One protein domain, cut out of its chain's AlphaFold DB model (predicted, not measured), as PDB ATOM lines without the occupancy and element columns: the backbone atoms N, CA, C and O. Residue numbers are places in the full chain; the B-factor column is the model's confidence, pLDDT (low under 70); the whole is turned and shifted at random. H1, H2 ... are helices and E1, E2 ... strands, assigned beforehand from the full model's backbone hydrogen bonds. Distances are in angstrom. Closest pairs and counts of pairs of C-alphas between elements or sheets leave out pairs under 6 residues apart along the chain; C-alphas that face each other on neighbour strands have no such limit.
ATOM      1  N   ILE A   4     235.108 239.038 168.829       89.44
ATOM      2  CA  ILE A   4     234.605 237.759 168.324       89.44
ATOM      3  C   ILE A   4     233.711 238.058 167.119       89.44
ATOM      4  O   ILE A   4     232.879 238.961 167.171       89.44
ATOM      5  N   THR A   5     233.897 237.339 166.013       88.31
ATOM      6  CA  THR A   5     233.045 237.456 164.820       88.31
ATOM      7  C   THR A   5     231.906 236.451 164.885       88.31
ATOM      8  O   THR A   5     232.146 235.274 165.142       88.31
ATOM      9  N   LEU A   6     230.686 236.899 164.606       87.62
ATOM     10  CA  LEU A   6     229.489 236.065 164.595       87.62
ATOM     11  C   LEU A   6     229.107 235.688 163.165       87.62
ATOM     12  O   LEU A   6     229.271 236.485 162.235       87.62
ATOM     13  N   ARG A   7     228.561 234.483 162.985       82.88
ATOM     14  CA  ARG A   7     227.960 234.084 161.709       82.88
ATOM     15  C   ARG A   7     226.667 234.869 161.494       82.88
ATOM     16  O   ARG A   7     225.879 235.012 162.423       82.88
ATOM     17  N   LEU A   8     226.448 235.333 160.261       84.75
ATOM     18  CA  LEU A   8     225.280 236.135 159.871       84.75
ATOM     19  C   LEU A   8     223.963 235.495 160.334       84.75
ATOM     20  O   LEU A   8     223.195 236.125 161.052       84.75
ATOM     21  N   ARG A   9     223.763 234.219 159.976       83.81
ATOM     22  CA  ARG A   9     222.536 233.466 160.267       83.81
ATOM     23  C   ARG A   9     222.227 233.401 161.763       83.81
ATOM     24  O   ARG A   9     221.089 233.624 162.154       83.81
ATOM     25  N   ASP A  10     223.236 233.115 162.582       83.50
ATOM     26  CA  ASP A  10     223.047 232.961 164.026       83.50
ATOM     27  C   ASP A  10     222.787 234.312 164.699       83.50
ATOM     28  O   ASP A  10     221.960 234.403 165.602       83.50
ATOM     29  N   ALA A  11     223.470 235.366 164.242       86.88
ATOM     30  CA  ALA A  11     223.306 236.709 164.781       86.88
ATOM     31  C   ALA A  11     221.906 237.271 164.494       86.88
ATOM     32  O   ALA A  11     221.267 237.783 165.404       86.88
ATOM     33  N   GLU A  12     221.409 237.146 163.262       86.75
ATOM     34  CA  GLU A  12     220.095 237.689 162.885       86.75
ATOM     35  C   GLU A  12     218.920 236.900 163.470       86.75
ATOM     36  O   GLU A  12     217.863 237.478 163.702       86.75
ATOM     37  N   ALA A  13     219.102 235.603 163.739       85.12
ATOM     38  CA  ALA A  13     218.062 234.773 164.344       85.12
ATOM     39  C   ALA A  13     217.939 234.967 165.865       85.12
ATOM     40  O   ALA A  13     216.830 234.930 166.396       85.12
ATOM     41  N   HIS A  14     219.056 235.168 166.578       85.50
ATOM     42  CA  HIS A  14     219.070 235.068 168.045       85.50
ATOM     43  C   HIS A  14     219.438 236.368 168.774       85.50
ATOM     44  O   HIS A  14     219.130 236.505 169.962       85.50
ATOM     45  N   LEU A  15     220.081 237.332 168.104       89.31
ATOM     46  CA  LEU A  15     220.478 238.613 168.702       89.31
ATOM     47  C   LEU A  15     219.565 239.765 168.250       89.31
ATOM     48  O   LEU A  15     218.864 239.647 167.245       89.31
ATOM     49  N   PRO A  16     219.539 240.896 168.982       90.94
ATOM     50  CA  PRO A  16     218.682 242.023 168.629       90.94
ATOM     51  C   PRO A  16     219.026 242.601 167.251       90.94
ATOM     52  O   PRO A  16     220.191 242.835 166.948       90.94
ATOM     53  N   ALA A  17     218.020 242.894 166.428       91.12
ATOM     54  CA  ALA A  17     218.250 243.452 165.099       91.12
ATOM     55  C   ALA A  17     218.995 244.799 165.162       91.12
ATOM     56  O   ALA A  17     218.600 245.724 165.877       91.12
ATOM     57  N   LEU A  18     220.066 244.925 164.375       91.88
ATOM     58  CA  LEU A  18     220.848 246.155 164.282       91.88
ATOM     59  C   LEU A  18     220.445 246.978 163.057       91.88
ATOM     60  O   LEU A  18     220.582 246.536 161.914       91.88
ATOM     61  N   HIS A  19     220.020 248.215 163.298       88.06
ATOM     62  CA  HIS A  19     219.693 249.182 162.246       88.06
ATOM     63  C   HIS A  19     220.865 250.127 161.939       88.06
ATOM     64  O   HIS A  19     221.005 250.589 160.809       88.06
ATOM     65  N   GLN A  20     221.731 250.374 162.927       91.50
ATOM     66  CA  GLN A  20     222.871 251.292 162.848       91.50
ATOM     67  C   GLN A  20     224.204 250.550 163.014       91.50
ATOM     68  O   GLN A  20     224.268 249.506 163.670       91.50
ATOM     69  N   ARG A  21     225.277 251.086 162.419       90.00
ATOM     70  CA  ARG A  21     226.609 250.445 162.371       90.00
ATOM     71  C   ARG A  21     227.314 250.460 163.722       90.00
ATOM     72  O   ARG A  21     228.167 249.620 164.000       90.00
ATOM     73  N   GLU A  22     226.969 251.434 164.544       90.81
ATOM     74  CA  GLU A  22     227.504 251.679 165.876       90.81
ATOM     75  C   GLU A  22     227.135 250.533 166.824       90.81
ATOM     76  O   GLU A  22     227.921 250.196 167.717       90.81
ATOM     77  N   GLY A  23     225.999 249.881 166.554       93.19
ATOM     78  CA  GLY A  23     225.501 248.737 167.297       93.19
ATOM     79  C   GLY A  23     224.886 249.107 168.644       93.19
ATOM     80  O   GLY A  23     224.500 250.249 168.877       93.19
ATOM     81  N   VAL A  24     224.797 248.122 169.534       94.81
ATOM     82  CA  VAL A  24     224.231 248.255 170.884       94.81
ATOM     83  C   VAL A  24     225.142 247.605 171.922       94.81
ATOM     84  O   VAL A  24     225.946 246.725 171.609       94.81
ATOM     85  N   MET A  25     225.012 248.028 173.178       95.25
ATOM     86  CA  MET A  25     225.633 247.330 174.302       95.25
ATOM     87  C   MET A  25     224.735 246.169 174.730       95.25
ATOM     88  O   MET A  25     223.579 246.381 175.088       95.25
ATOM     89  N   LEU A  26     225.270 244.951 174.700       94.06
ATOM     90  CA  LEU A  26     224.609 243.758 175.210       94.06
ATOM     91  C   LEU A  26     225.177 243.412 176.580       94.06
ATOM     92  O   LEU A  26     226.373 243.152 176.727       94.06
ATOM     93  N   LYS A  27     224.287 243.403 177.569       94.88
ATOM     94  CA  LYS A  27     224.561 242.872 178.901       94.88
ATOM     95  C   LYS A  27     224.293 241.378 178.873       94.88
ATOM     96  O   LYS A  27     223.209 240.972 178.454       94.88
ATOM     97  N   MET A  28     225.282 240.594 179.273       94.44
ATOM     98  CA  MET A  28     225.169 239.145 179.332       94.44
ATOM     99  C   MET A  28     225.670 238.656 180.685       94.44
ATOM    100  O   MET A  28     226.801 238.964 181.066       94.44
ATOM    101  N   ASP A  29     224.831 237.913 181.394       93.31
ATOM    102  CA  ASP A  29     225.199 237.311 182.672       93.31
ATOM    103  C   ASP A  29     226.160 236.145 182.417       93.31
ATOM    104  O   ASP A  29     226.028 235.411 181.435       93.31
ATOM    105  N   ASP A  30     227.179 235.992 183.252       92.31
ATOM    106  CA  ASP A  30     228.079 234.853 183.150       92.31
ATOM    107  C   ASP A  30     227.418 233.590 183.708       92.31
ATOM    108  O   ASP A  30     226.809 233.608 184.773       92.31
ATOM    109  N   PHE A  31     227.542 232.476 182.991       88.56
ATOM    110  CA  PHE A  31     226.952 231.210 183.418       88.56
ATOM    111  C   PHE A  31     227.616 230.626 184.677       88.56
ATOM    112  O   PHE A  31     226.969 229.908 185.435       88.56
ATOM    113  N   LYS A  32     228.922 230.856 184.875       85.50
ATOM    114  CA  LYS A  32     229.704 230.254 185.974       85.50
ATOM    115  C   LYS A  32     230.056 231.259 187.064       85.50
ATOM    116  O   LYS A  32     230.268 230.858 188.204       85.50
ATOM    117  N   LEU A  33     230.195 232.530 186.707       87.12
ATOM    118  CA  LEU A  33     230.655 233.586 187.604       87.12
ATOM    119  C   LEU A  33     229.502 234.521 187.970       87.12
ATOM    120  O   LEU A  33     228.625 234.794 187.162       87.12
ATOM    121  N   GLU A  34     229.542 235.110 189.160       90.62
ATOM    122  CA  GLU A  34     228.632 236.204 189.526       90.62
ATOM    123  C   GLU A  34     229.129 237.516 188.902       90.62
ATOM    124  O   GLU A  34     229.628 238.424 189.565       90.62
ATOM    125  N   THR A  35     229.119 237.589 187.574       92.44
ATOM    126  CA  THR A  35     229.634 238.732 186.814       92.44
ATOM    127  C   THR A  35     228.757 238.998 185.604       92.44
ATOM    128  O   THR A  35     228.313 238.079 184.925       92.44
ATOM    129  N   ILE A  36     228.549 240.281 185.309       95.19
ATOM    130  CA  ILE A  36     227.812 240.727 184.128       95.19
ATOM    131  C   ILE A  36     228.804 241.303 183.125       95.19
ATOM    132  O   ILE A  36     229.507 242.279 183.401       95.19
ATOM    133  N   TRP A  37     228.828 240.727 181.931       95.75
ATOM    134  CA  TRP A  37     229.672 241.189 180.843       95.75
ATOM    135  C   TRP A  37     228.935 242.194 179.971       95.75
ATOM    136  O   TRP A  37     227.780 242.007 179.596       95.75
ATOM    137  N   ASN A  38     229.632 243.271 179.621       95.44
ATOM    138  CA  ASN A  38     229.122 244.313 178.741       95.44
ATOM    139  C   ASN A  38     229.853 244.220 177.401       95.44
ATOM    140  O   ASN A  38     230.964 244.735 177.252       95.44
ATOM    141  N   PHE A  39     229.236 243.559 176.425       95.25
ATOM    142  CA  PHE A  39     229.792 243.429 175.082       95.25
ATOM    143  C   PHE A  39     229.208 244.484 174.153       95.25
ATOM    144  O   PHE A  39     228.018 244.788 174.210       95.25
ATOM    145  N   LYS A  40     230.026 245.012 173.243       95.44
ATOM    146  CA  LYS A  40     229.521 245.881 172.177       95.44
ATOM    147  C   LYS A  40     229.185 245.033 170.959       95.44
ATOM    148  O   LYS A  40     230.085 244.522 170.295       95.44
ATOM    149  N   TYR A  41     227.898 244.884 170.674       95.12
ATOM    150  CA  TYR A  41     227.396 244.139 169.530       95.12
ATOM    151  C   TYR A  41     227.127 245.077 168.365       95.12
ATOM    152  O   TYR A  41     226.267 245.950 168.452       95.12
ATOM    153  N   ARG A  42     227.863 244.905 167.269       95.25
ATOM    154  CA  ARG A  42     227.734 245.753 166.082       95.25
ATOM    155  C   ARG A  42     227.969 244.977 164.796       95.25
ATOM    156  O   ARG A  42     228.340 243.806 164.834       95.25
ATOM    157  N   PHE A  43     227.792 245.633 163.652       93.94
ATOM    158  CA  PHE A  43     228.127 245.043 162.360       93.94
ATOM    159  C   PHE A  43     229.058 245.933 161.541       93.94
ATOM    160  O   PHE A  43     229.057 247.158 161.659       93.94
ATOM    161  N   TRP A  44     229.850 245.302 160.681       91.94
ATOM    162  CA  TRP A  44     230.625 245.967 159.640       91.94
ATOM    163  C   TRP A  44     229.961 245.747 158.285       91.94
ATOM    164  O   TRP A  44     229.518 244.626 158.012       91.94
ATOM    165  N   PRO A  45     229.898 246.775 157.422       89.00
ATOM    166  CA  PRO A  45     229.517 246.584 156.030       89.00
ATOM    167  C   PRO A  45     230.449 245.571 155.357       89.00
ATOM    168  O   PRO A  45     231.668 245.659 155.501       89.00
ATOM    169  N   ASN A  46     229.881 244.615 154.626       86.88
ATOM    170  CA  ASN A  46     230.638 243.656 153.829       86.88
ATOM    171  C   ASN A  46     229.937 243.449 152.482       86.88
ATOM    172  O   ASN A  46     229.040 242.613 152.368       86.88
ATOM    173  N   ASN A  47     230.318 244.230 151.467       87.38
ATOM    174  CA  ASN A  47     229.628 244.293 150.174       87.38
ATOM    175  C   ASN A  47     228.114 244.539 150.353       87.38
ATOM    176  O   ASN A  47     227.718 245.535 150.953       87.38
ATOM    177  N   LYS A  48     227.267 243.622 149.864       84.81
ATOM    178  CA  LYS A  48     225.802 243.646 150.023       84.81
ATOM    179  C   LYS A  48     225.314 242.979 151.324       84.81
ATOM    180  O   LYS A  48     224.123 242.741 151.475       84.81
ATOM    181  N   SER A  49     226.220 242.633 152.238       85.69
ATOM    182  CA  SER A  49     225.939 241.908 153.482       85.69
ATOM    183  C   SER A  49     226.549 242.613 154.704       85.69
ATOM    184  O   SER A  49     227.056 243.739 154.626       85.69
ATOM    185  N   ARG A  50     226.471 241.955 155.862       89.31
ATOM    186  CA  ARG A  50     226.904 242.447 157.171       89.31
ATOM    187  C   ARG A  50     227.772 241.396 157.857       89.31
ATOM    188  O   ARG A  50     227.459 240.212 157.844       89.31
ATOM    189  N   MET A  51     228.862 241.834 158.478       90.88
ATOM    190  CA  MET A  51     229.673 241.000 159.368       90.88
ATOM    191  C   MET A  51     229.423 241.424 160.808       90.88
ATOM    192  O   MET A  51     229.817 242.519 161.201       90.88
ATOM    193  N   TYR A  52     228.776 240.564 161.586       92.06
ATOM    194  CA  TYR A  52     228.451 240.841 162.980       92.06
ATOM    195  C   TYR A  52     229.636 240.549 163.900       92.06
ATOM    196  O   TYR A  52     230.372 239.578 163.707       92.06
ATOM    197  N   VAL A  53     229.833 241.401 164.903       92.50
ATOM    198  CA  VAL A  53     230.955 241.311 165.836       92.50
ATOM    199  C   VAL A  53     230.533 241.657 167.260       92.50
ATOM    200  O   VAL A  53     229.741 242.574 167.476       92.50
ATOM    201  N   LEU A  54     231.107 240.941 168.226       93.75
ATOM    202  CA  LEU A  54     231.110 241.302 169.641       93.75
ATOM    203  C   LEU A  54     232.480 241.858 169.995       93.75
ATOM    204  O   LEU A  54     233.490 241.179 169.819       93.75
ATOM    205  N   GLU A  55     232.522 243.088 170.482       93.81
ATOM    206  CA  GLU A  55     233.729 243.730 170.996       93.81
ATOM    207  C   GLU A  55     233.699 243.812 172.519       93.81
ATOM    208  O   GLU A  55     232.699 243.482 173.161       93.81
ATOM    209  N   SER A  56     234.818 244.247 173.100       93.12
ATOM    210  CA  SER A  56     235.037 244.257 174.553       93.12
ATOM    211  C   SER A  56     235.045 242.851 175.166       93.12
ATOM    212  O   SER A  56     234.809 242.675 176.355       93.12
ATOM    213  N   THR A  57     235.384 241.831 174.369       92.38
ATOM    214  CA  THR A  57     235.415 240.424 174.807       92.38
ATOM    215  C   THR A  57     236.700 240.042 175.544       92.38
ATOM    216  O   THR A  57     236.810 238.933 176.056       92.38
ATOM    217  N   GLY A  58     237.685 240.943 175.602       91.19
ATOM    218  CA  GLY A  58     239.008 240.657 176.164       91.19
ATOM    219  C   GLY A  58     238.976 240.277 177.646       91.19
ATOM    220  O   GLY A  58     239.673 239.346 178.042       91.19
ATOM    221  N   GLY A  59     238.134 240.947 178.444       92.19
ATOM    222  CA  GLY A  59     237.949 240.619 179.861       92.19
ATOM    223  C   GLY A  59     237.393 239.208 180.051       92.19
ATOM    224  O   GLY A  59     237.981 238.415 180.779       92.19
ATOM    225  N   PHE A  60     236.336 238.872 179.306       92.88
ATOM    226  CA  PHE A  60     235.717 237.547 179.326       92.88
ATOM    227  C   PHE A  60     236.711 236.448 178.933       92.88
ATOM    228  O   PHE A  60     236.904 235.480 179.662       92.88
ATOM    229  N   VAL A  61     237.399 236.626 177.799       91.31
ATOM    230  CA  VAL A  61     238.387 235.664 177.290       91.31
ATOM    231  C   VAL A  61     239.505 235.435 178.307       91.31
ATOM    232  O   VAL A  61     239.899 234.293 178.522       91.31
ATOM    233  N   LYS A  62     239.998 236.496 178.958       91.69
ATOM    234  CA  LYS A  62     241.047 236.385 179.979       91.69
ATOM    235  C   LYS A  62     240.544 235.665 181.232       91.69
ATOM    236  O   LYS A  62     241.244 234.786 181.723       91.69
ATOM    237  N   GLN A  63     239.352 236.012 181.718       92.75
ATOM    238  CA  GLN A  63     238.775 235.442 182.938       92.75
ATOM    239  C   GLN A  63     238.500 233.938 182.801       92.75
ATOM    240  O   GLN A  63     238.786 233.173 183.715       92.75
ATOM    241  N   HIS A  64     238.006 233.509 181.638       89.94
ATOM    242  CA  HIS A  64     237.744 232.096 181.328       89.94
ATOM    243  C   HIS A  64     238.948 231.371 180.709       89.94
ATOM    244  O   HIS A  64     238.847 230.208 180.319       89.94
ATOM    245  N   GLY A  65     240.089 232.056 180.578       89.88
ATOM    246  CA  GLY A  65     241.315 231.513 179.995       89.88
ATOM    247  C   GLY A  65     241.154 231.007 178.560       89.88
ATOM    248  O   GLY A  65     241.847 230.067 178.179       89.88
ATOM    249  N   LEU A  66     240.226 231.563 177.776       89.06
ATOM    250  CA  LEU A  66     239.870 231.054 176.450       89.06
ATOM    251  C   LEU A  66     240.953 231.346 175.409       89.06
ATOM    252  O   LEU A  66     241.613 232.386 175.404       89.06
ATOM    253  N   THR A  67     241.091 230.409 174.485       86.69
ATOM    254  CA  THR A  67     242.066 230.388 173.398       86.69
ATOM    255  C   THR A  67     241.383 230.061 172.075       86.69
ATOM    256  O   THR A  67     240.214 229.692 172.022       86.69
ATOM    257  N   THR A  68     242.103 230.229 170.971       82.31
ATOM    258  CA  THR A  68     241.615 229.865 169.637       82.31
ATOM    259  C   THR A  68     241.155 228.410 169.598       82.31
ATOM    260  O   THR A  68     241.884 227.527 170.040       82.31
ATOM    261  N   GLY A  69     239.981 228.165 169.019       81.00
ATOM    262  CA  GLY A  69     239.373 226.835 168.959       81.00
ATOM    263  C   GLY A  69     238.405 226.551 170.105       81.00
ATOM    264  O   GLY A  69     237.523 225.718 169.928       81.00
ATOM    265  N   ASP A  70     238.498 227.287 171.218       86.12
ATOM    266  CA  ASP A  70     237.509 227.222 172.295       86.12
ATOM    267  C   ASP A  70     236.147 227.775 171.835       86.12
ATOM    268  O   ASP A  70     236.015 228.457 170.810       86.12
ATOM    269  N   ILE A  71     235.108 227.450 172.596       84.81
ATOM    270  CA  ILE A  71     233.718 227.723 172.244       84.81
ATOM    271  C   ILE A  71     233.185 228.840 173.139       84.81
ATOM    272  O   ILE A  71     233.334 228.819 174.360       84.81
ATOM    273  N   PHE A  72     232.541 229.818 172.514       88.38
ATOM    274  CA  PHE A  72     231.792 230.881 173.165       88.38
ATOM    275  C   PHE A  72     230.303 230.649 172.911       88.38
ATOM    276  O   PHE A  72     229.865 230.664 171.764       88.38
ATOM    277  N   ILE A  73     229.521 230.410 173.956       88.50
ATOM    278  CA  ILE A  73     228.097 230.087 173.844       88.50
ATOM    279  C   ILE A  73     227.282 231.258 174.379       88.50
ATOM    280  O   ILE A  73     227.597 231.786 175.447       88.50
ATOM    281  N   ILE A  74     226.251 231.654 173.630       88.81
ATOM    282  CA  ILE A  74     225.262 232.643 174.059       88.81
ATOM    283  C   ILE A  74     223.922 231.935 174.209       88.81
ATOM    284  O   ILE A  74     223.437 231.295 173.274       88.81
ATOM    285  N   TYR A  75     223.316 232.104 175.373       86.38
ATOM    286  CA  TYR A  75     221.958 231.689 175.677       86.38
ATOM    287  C   TYR A  75     221.058 232.910 175.747       86.38
ATOM    288  O   TYR A  75     221.507 234.011 176.082       86.38
ATOM    289  N   LYS A  76     219.776 232.706 175.463       86.19
ATOM    290  CA  LYS A  76     218.742 233.711 175.657       86.19
ATOM    291  C   LYS A  76     217.595 233.080 176.434       86.19
ATOM    292  O   LYS A  76     216.965 232.149 175.945       86.19
ATOM    293  N   SER A  77     217.317 233.621 177.613       80.56
ATOM    294  CA  SER A  77     216.162 233.219 178.412       80.56
ATOM    295  C   SER A  77     214.882 233.595 177.664       80.56
ATOM    296  O   SER A  77     214.694 234.760 177.302       80.56
ATOM    297  N   SER A  78     214.004 232.621 177.424       76.38
ATOM    298  CA  SER A  78     212.693 232.843 176.800       76.38
ATOM    299  C   SER A  78     211.764 233.661 177.702       76.38
ATOM    300  O   SER A  78     211.027 234.510 177.210       76.38
ATOM    301  N   GLU A  79     211.856 233.455 179.017       78.31
ATOM    302  CA  GLU A  79     211.039 234.133 180.025       78.31
ATOM    303  C   GLU A  79     211.453 235.598 180.226       78.31
ATOM    304  O   GLU A  79     210.622 236.500 180.172       78.31
ATOM    305  N   SER A  80     212.749 235.857 180.432       81.75
ATOM    306  CA  SER A  80     213.238 237.202 180.772       81.75
ATOM    307  C   SER A  80     213.798 237.988 179.584       81.75
ATOM    308  O   SER A  80     214.057 239.187 179.700       81.75
ATOM    309  N   GLY A  81     214.063 237.325 178.455       82.38
ATOM    310  CA  GLY A  81     214.753 237.908 177.301       82.38
ATOM    311  C   GLY A  81     216.231 238.240 177.543       82.38
ATOM    312  O   GLY A  81     216.878 238.781 176.643       82.38
ATOM    313  N   LYS A  82     216.769 237.941 178.733       87.94
ATOM    314  CA  LYS A  82     218.165 238.206 179.099       87.94
ATOM    315  C   LYS A  82     219.113 237.235 178.409       87.94
ATOM    316  O   LYS A  82     218.761 236.089 178.128       87.94
ATOM    317  N   PHE A  83     220.330 237.707 178.174       90.44
ATOM    318  CA  PHE A  83     221.398 236.910 177.594       90.44
ATOM    319  C   PHE A  83     222.308 236.355 178.685       90.44
ATOM    320  O   PHE A  83     222.654 237.071 179.623       90.44
ATOM    321  N   VAL A  84     222.739 235.109 178.517       90.38
ATOM    322  CA  VAL A  84     223.735 234.457 179.377       90.38
ATOM    323  C   VAL A  84     224.883 233.970 178.500       90.38
ATOM    324  O   VAL A  84     224.656 233.535 177.371       90.38
ATOM    325  N   VAL A  85     226.122 234.050 178.982       91.38
ATOM    326  CA  VAL A  85     227.317 233.629 178.239       91.38
ATOM    327  C   VAL A  85     228.124 232.576 178.962       91.38
ATOM    328  O   VAL A  85     228.271 232.595 180.182       91.38
ATOM    329  N   ARG A  86     228.715 231.676 178.175       89.62
ATOM    330  CA  ARG A  86     229.576 230.609 178.675       89.62
ATOM    331  C   ARG A  86     230.776 230.387 177.768       89.62
ATOM    332  O   ARG A  86     230.650 230.307 176.549       89.62
ATOM    333  N   GLY A  87     231.944 230.272 178.390       87.88
ATOM    334  CA  GLY A  87     233.174 229.831 177.749       87.88
ATOM    335  C   GLY A  87     233.383 228.345 177.996       87.88
ATOM    336  O   GLY A  87     233.355 227.903 179.147       87.88
ATOM    337  N   GLU A  88     233.605 227.580 176.933       85.38
ATOM    338  CA  GLU A  88     233.948 226.163 177.014       85.38
ATOM    339  C   GLU A  88     235.258 225.878 176.297       85.38
ATOM    340  O   GLU A  88     235.499 226.342 175.182       85.38
ATOM    341  N   LYS A  89     236.114 225.097 176.957       83.06
ATOM    342  CA  LYS A  89     237.363 224.637 176.363       83.06
ATOM    343  C   LYS A  89     237.054 223.619 175.276       83.06
ATOM    344  O   LYS A  89     236.287 222.687 175.508       83.06
ATOM    345  N   ALA A  90     237.648 223.782 174.098       70.81
ATOM    346  CA  ALA A  90     237.477 222.817 173.023       70.81
ATOM    347  C   ALA A  90     238.060 221.470 173.464       70.81
ATOM    348  O   ALA A  90     239.266 221.335 173.681       70.81
ATOM    349  N   ILE A  91     237.208 220.457 173.591       62.16
ATOM    350  CA  ILE A  91     237.664 219.075 173.712       62.16
ATOM    351  C   ILE A  91     237.997 218.607 172.287       62.16
ATOM    352  O   ILE A  91     237.313 218.977 171.336       62.16
ATOM    353  N   LYS A  92     239.100 217.862 172.133       52.41
ATOM    354  CA  LYS A  92     239.672 217.362 170.864       52.41
ATOM    355  C   LYS A  92     238.606 216.951 169.817       52.41
ATOM    356  O   LYS A  92     237.557 216.451 170.211       52.41
ATOM    357  N   PRO A  93     238.903 217.051 168.500       44.78
ATOM    358  CA  PRO A  93     237.949 217.081 167.366       44.78
ATOM    359  C   PRO A  93     236.928 215.933 167.194       44.78
ATOM    360  O   PRO A  93     236.154 215.977 166.246       44.78
ATOM    361  N   ASN A  94     236.879 214.944 168.090       43.84
ATOM    362  CA  ASN A  94     235.880 213.868 168.104       43.84
ATOM    363  C   ASN A  94     234.860 213.981 169.250       43.84
ATOM    364  O   ASN A  94     234.020 213.098 169.408       43.84
ATOM    365  N   ALA A  95     234.917 215.034 170.067       42.56
ATOM    366  CA  ALA A  95     233.867 215.299 171.037       42.56
ATOM    367  C   ALA A  95     232.690 215.964 170.314       42.56
ATOM    368  O   ALA A  95     232.807 217.081 169.811       42.56
ATOM    369  N   VAL A  96     231.569 215.246 170.247       45.44
ATOM    370  CA  VAL A  96     230.246 215.793 169.927       45.44
ATOM    371  C   VAL A  96     230.122 217.151 170.621       45.44
ATOM    372  O   VAL A  96     230.330 217.223 171.834       45.44
ATOM    373  N   MET A  97     229.851 218.222 169.855       45.34
ATOM    374  CA  MET A  97     229.490 219.529 170.421       45.34
ATOM    375  C   MET A  97     228.470 219.236 171.515       45.34
ATOM    376  O   MET A  97     227.460 218.613 171.174       45.34
ATOM    377  N   PRO A  98     228.736 219.562 172.793       44.53
ATOM    378  CA  PRO A  98     227.816 219.186 173.848       44.53
ATOM    379  C   PRO A  98     226.455 219.723 173.433       44.53
ATOM    380  O   PRO A  98     226.337 220.917 173.151       44.53
ATOM    381  N   ILE A  99     225.473 218.825 173.286       44.94
ATOM    382  CA  ILE A  99     224.075 219.231 173.179       44.94
ATOM    383  C   ILE A  99     223.895 220.113 174.398       44.94
ATOM    384  O   ILE A  99     224.112 219.663 175.526       44.94
ATOM    385  N   VAL A 100     223.702 221.403 174.145       47.88
ATOM    386  CA  VAL A 100     223.719 222.406 175.192       47.88
ATOM    387  C   VAL A 100     222.370 222.297 175.877       47.88
ATOM    388  O   VAL A 100     221.446 223.039 175.570       47.88
ATOM    389  N   ASP A 101     222.243 221.281 176.726       38.72
ATOM    390  CA  ASP A 101     221.108 221.116 177.610       38.72
ATOM    391  C   ASP A 101     221.214 222.237 178.634       38.72
ATOM    392  O   ASP A 101     222.039 222.230 179.556       38.72
ATOM    393  N   CYS A 102     220.492 223.308 178.346       45.12
ATOM    394  CA  CYS A 102     220.407 224.430 179.239       45.12
ATOM    395  C   CYS A 102     219.437 223.983 180.332       45.12
ATOM    396  O   CYS A 102     218.230 223.934 180.138       45.12
ATOM    397  N   SER A 103     219.982 223.567 181.473       40.41
ATOM    398  CA  SER A 103     219.210 223.516 182.708       40.41
ATOM    399  C   SER A 103     219.465 224.814 183.458       40.41
ATOM    400  O   SER A 103     220.187 224.868 184.456       40.41
ATOM    401  N   CYS A 104     218.867 225.903 182.977       40.44
ATOM    402  CA  CYS A 104     218.503 226.961 183.905       40.44
ATOM    403  C   CYS A 104     217.551 226.313 184.917       40.44
ATOM    404  O   CYS A 104     216.437 225.939 184.566       40.44
ATOM    405  N   LYS A 105     218.028 226.049 186.141       41.25
ATOM    406  CA  LYS A 105     217.267 225.320 187.160       41.25
ATOM    407  C   LYS A 105     215.909 225.985 187.398       41.25
ATOM    408  O   LYS A 105     215.828 226.974 188.119       41.25
ATOM    409  N   ASN A 106     214.859 225.390 186.850       37.59
ATOM    410  CA  ASN A 106     213.508 225.457 187.376       37.59
ATOM    411  C   ASN A 106     212.879 224.080 187.158       37.59
ATOM    412  O   ASN A 106     212.802 223.600 186.031       37.59
ATOM    413  N   GLU A 107     212.465 223.421 188.240       40.66
ATOM    414  CA  GLU A 107     211.993 222.025 188.237       40.66
ATOM    415  C   GLU A 107     210.632 221.812 187.542       40.66
ATOM    416  O   GLU A 107     210.041 220.746 187.663       40.66
ATOM    417  N   LEU A 108     210.117 222.783 186.785       42.97
ATOM    418  CA  LEU A 108     208.783 222.737 186.183       42.97
ATOM    419  C   LEU A 108     208.746 223.518 184.855       42.97
ATOM    420  O   LEU A 108     208.231 224.630 184.818       42.97
ATOM    421  N   ASN A 109     209.311 222.961 183.774       32.06
ATOM    422  CA  ASN A 109     208.682 222.904 182.438       32.06
ATOM    423  C   ASN A 109     209.651 222.433 181.341       32.06
ATOM    424  O   ASN A 109     210.714 223.007 181.123       32.06
ATOM    425  N   ASN A 110     209.210 221.427 180.582       38.97
ATOM    426  CA  ASN A 110     209.772 221.062 179.285       38.97
ATOM    427  C   ASN A 110     209.459 222.169 178.264       38.97
ATOM    428  O   ASN A 110     208.379 222.165 177.673       38.97
ATOM    429  N   SER A 111     210.383 223.098 178.025       34.62
ATOM    430  CA  SER A 111     210.335 223.948 176.828       34.62
ATOM    431  C   SER A 111     211.721 224.483 176.467       34.62
ATOM    432  O   SER A 111     212.242 225.369 177.136       34.62
ATOM    433  N   GLU A 112     212.280 223.897 175.408       41.34
ATOM    434  CA  GLU A 112     213.365 224.348 174.524       41.34
ATOM    435  C   GLU A 112     214.062 225.678 174.890       41.34
ATOM    436  O   GLU A 112     213.598 226.769 174.551       41.34
ATOM    437  N   GLU A 113     215.253 225.594 175.490       43.38
ATOM    438  CA  GLU A 113     216.203 226.710 175.531       43.38
ATOM    439  C   GLU A 113     217.060 226.726 174.253       43.38
ATOM    440  O   GLU A 113     217.790 225.783 173.947       43.38
ATOM    441  N   CYS A 114     216.995 227.822 173.491       50.06
ATOM    442  CA  CYS A 114     217.758 227.998 172.256       50.06
ATOM    443  C   CYS A 114     219.079 228.737 172.541       50.06
ATOM    444  O   CYS A 114     219.173 229.962 172.430       50.06
ATOM    445  N   GLY A 115     220.105 227.996 172.960       56.12
ATOM    446  CA  GLY A 115     221.485 228.482 172.986       56.12
ATOM    447  C   GLY A 115     222.164 228.276 171.634       56.12
ATOM    448  O   GLY A 115     222.005 227.221 171.020       56.12
ATOM    449  N   PHE A 116     222.960 229.243 171.169       67.12
ATOM    450  CA  PHE A 116     223.797 229.049 169.982       67.12
ATOM    451  C   PHE A 116     225.281 229.180 170.321       67.12
ATOM    452  O   PHE A 116     225.720 230.061 171.066       67.12
ATOM    453  N   ALA A 117     226.069 228.264 169.762       67.25
ATOM    454  CA  ALA A 117     227.506 228.198 169.968       67.25
ATOM    455  C   ALA A 117     228.253 228.935 168.851       67.25
ATOM    456  O   ALA A 117     227.992 228.751 167.661       67.25
ATOM    457  N   ILE A 118     229.237 229.735 169.246       69.81
ATOM    458  CA  ILE A 118     230.153 230.450 168.365       69.81
ATOM    459  C   ILE A 118     231.556 229.897 168.611       69.81
ATOM    460  O   ILE A 118     232.087 229.964 169.717       69.81
ATOM    461  N   SER A 119     232.188 229.368 167.566       66.12
ATOM    462  CA  SER A 119     233.595 228.974 167.641       66.12
ATOM    463  C   SER A 119     234.492 230.215 167.621       66.12
ATOM    464  O   SER A 119     234.342 231.083 166.754       66.12
ATOM    465  N   LEU A 120     235.445 230.296 168.556       68.44
ATOM    466  CA  LEU A 120     236.454 231.351 168.576       68.44
ATOM    467  C   LEU A 120     237.477 231.110 167.460       68.44
ATOM    468  O   LEU A 120     238.498 230.444 167.642       68.44
ATOM    469  N   GLN A 121     237.196 231.671 166.287       61.22
ATOM    470  CA  GLN A 121     238.119 231.654 165.160       61.22
ATOM    471  C   GLN A 121     239.168 232.758 165.295       61.22
ATOM    472  O   GLN A 121     238.855 233.912 165.600       61.22
TER     473      GLN A 121
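Overview. This is residues 4 to 121 of the 125 residues of the protein "TF-B3 domain-containing protein" of Oryza meyeriana var. granulata (UniProt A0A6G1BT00). One strongly twisted sheet of seven strands curls like part of a barrel round the short helix H1, folding back so that E1, E4, E3 and E2 face E5 and E7, with E6 as the hinge. H2 packs on the opposite face, and residues 105 to 110 stick out. The 118 printed residues, under half of them in named elements, hold two helices and seven strands in the order E1 H1 E2 E3 E4 H2 E5 E6 E7, of mixed class; the sheet E1 E4 E3 E2 E6 E5 E7 is mixed. It is compact, with a radius of gyration of the C-alphas of 14.6 A and spans of 45 by 34 by 27 A.

Along the chain. E3, residues 36 to 46, measures 30.6 A, E4, 49 to 55, 19.3 A and E2, 24 to 30, 18.6 A. E6, 83 to 88, and E5, 71 to 76, each measure 16.5 A. E1 is 4 to 6, from C-alpha 4 at (234.605, 237.759, 168.324); E7 is 116 to 119, to C-alpha 119 at (233.595, 228.974, 167.641). H1 is 8 to 14 and H2 58 to 63.

Arrangement. E2, E3 and E4 form a meander, each the antiparallel neighbour of the one before, with N 39 to O 26 at 2.9 A and N 44 to O 51 at 2.8 A. E2 and E6 are parallel at 60 degrees, with N 85 to O 29 at 2.8 A. E5 and E6 form a hairpin, with N 73 to O 86 at 2.8 A. Edge strands E1 and E7 have closest C-alphas Leu 6 and Ile 118, 6.8 A apart. H1 is on the sheet, its Leu 8 and Tyr 52 of E4 having C-alphas 6.5 A apart, their closest. H2 is on the opposite face, at a height over the sheet of 8.3 A, over none of its strands. In both helices every O i to N i+4 pair is within hydrogen-bond range.

Size, cuts and confidence. The farthest C-alphas, Asn 47 and Glu 107, are 47.5 A apart. The printed part has no cut; the link E6 to E7, 27 residues, is long. Residues 91 to 121 have pLDDT under 70.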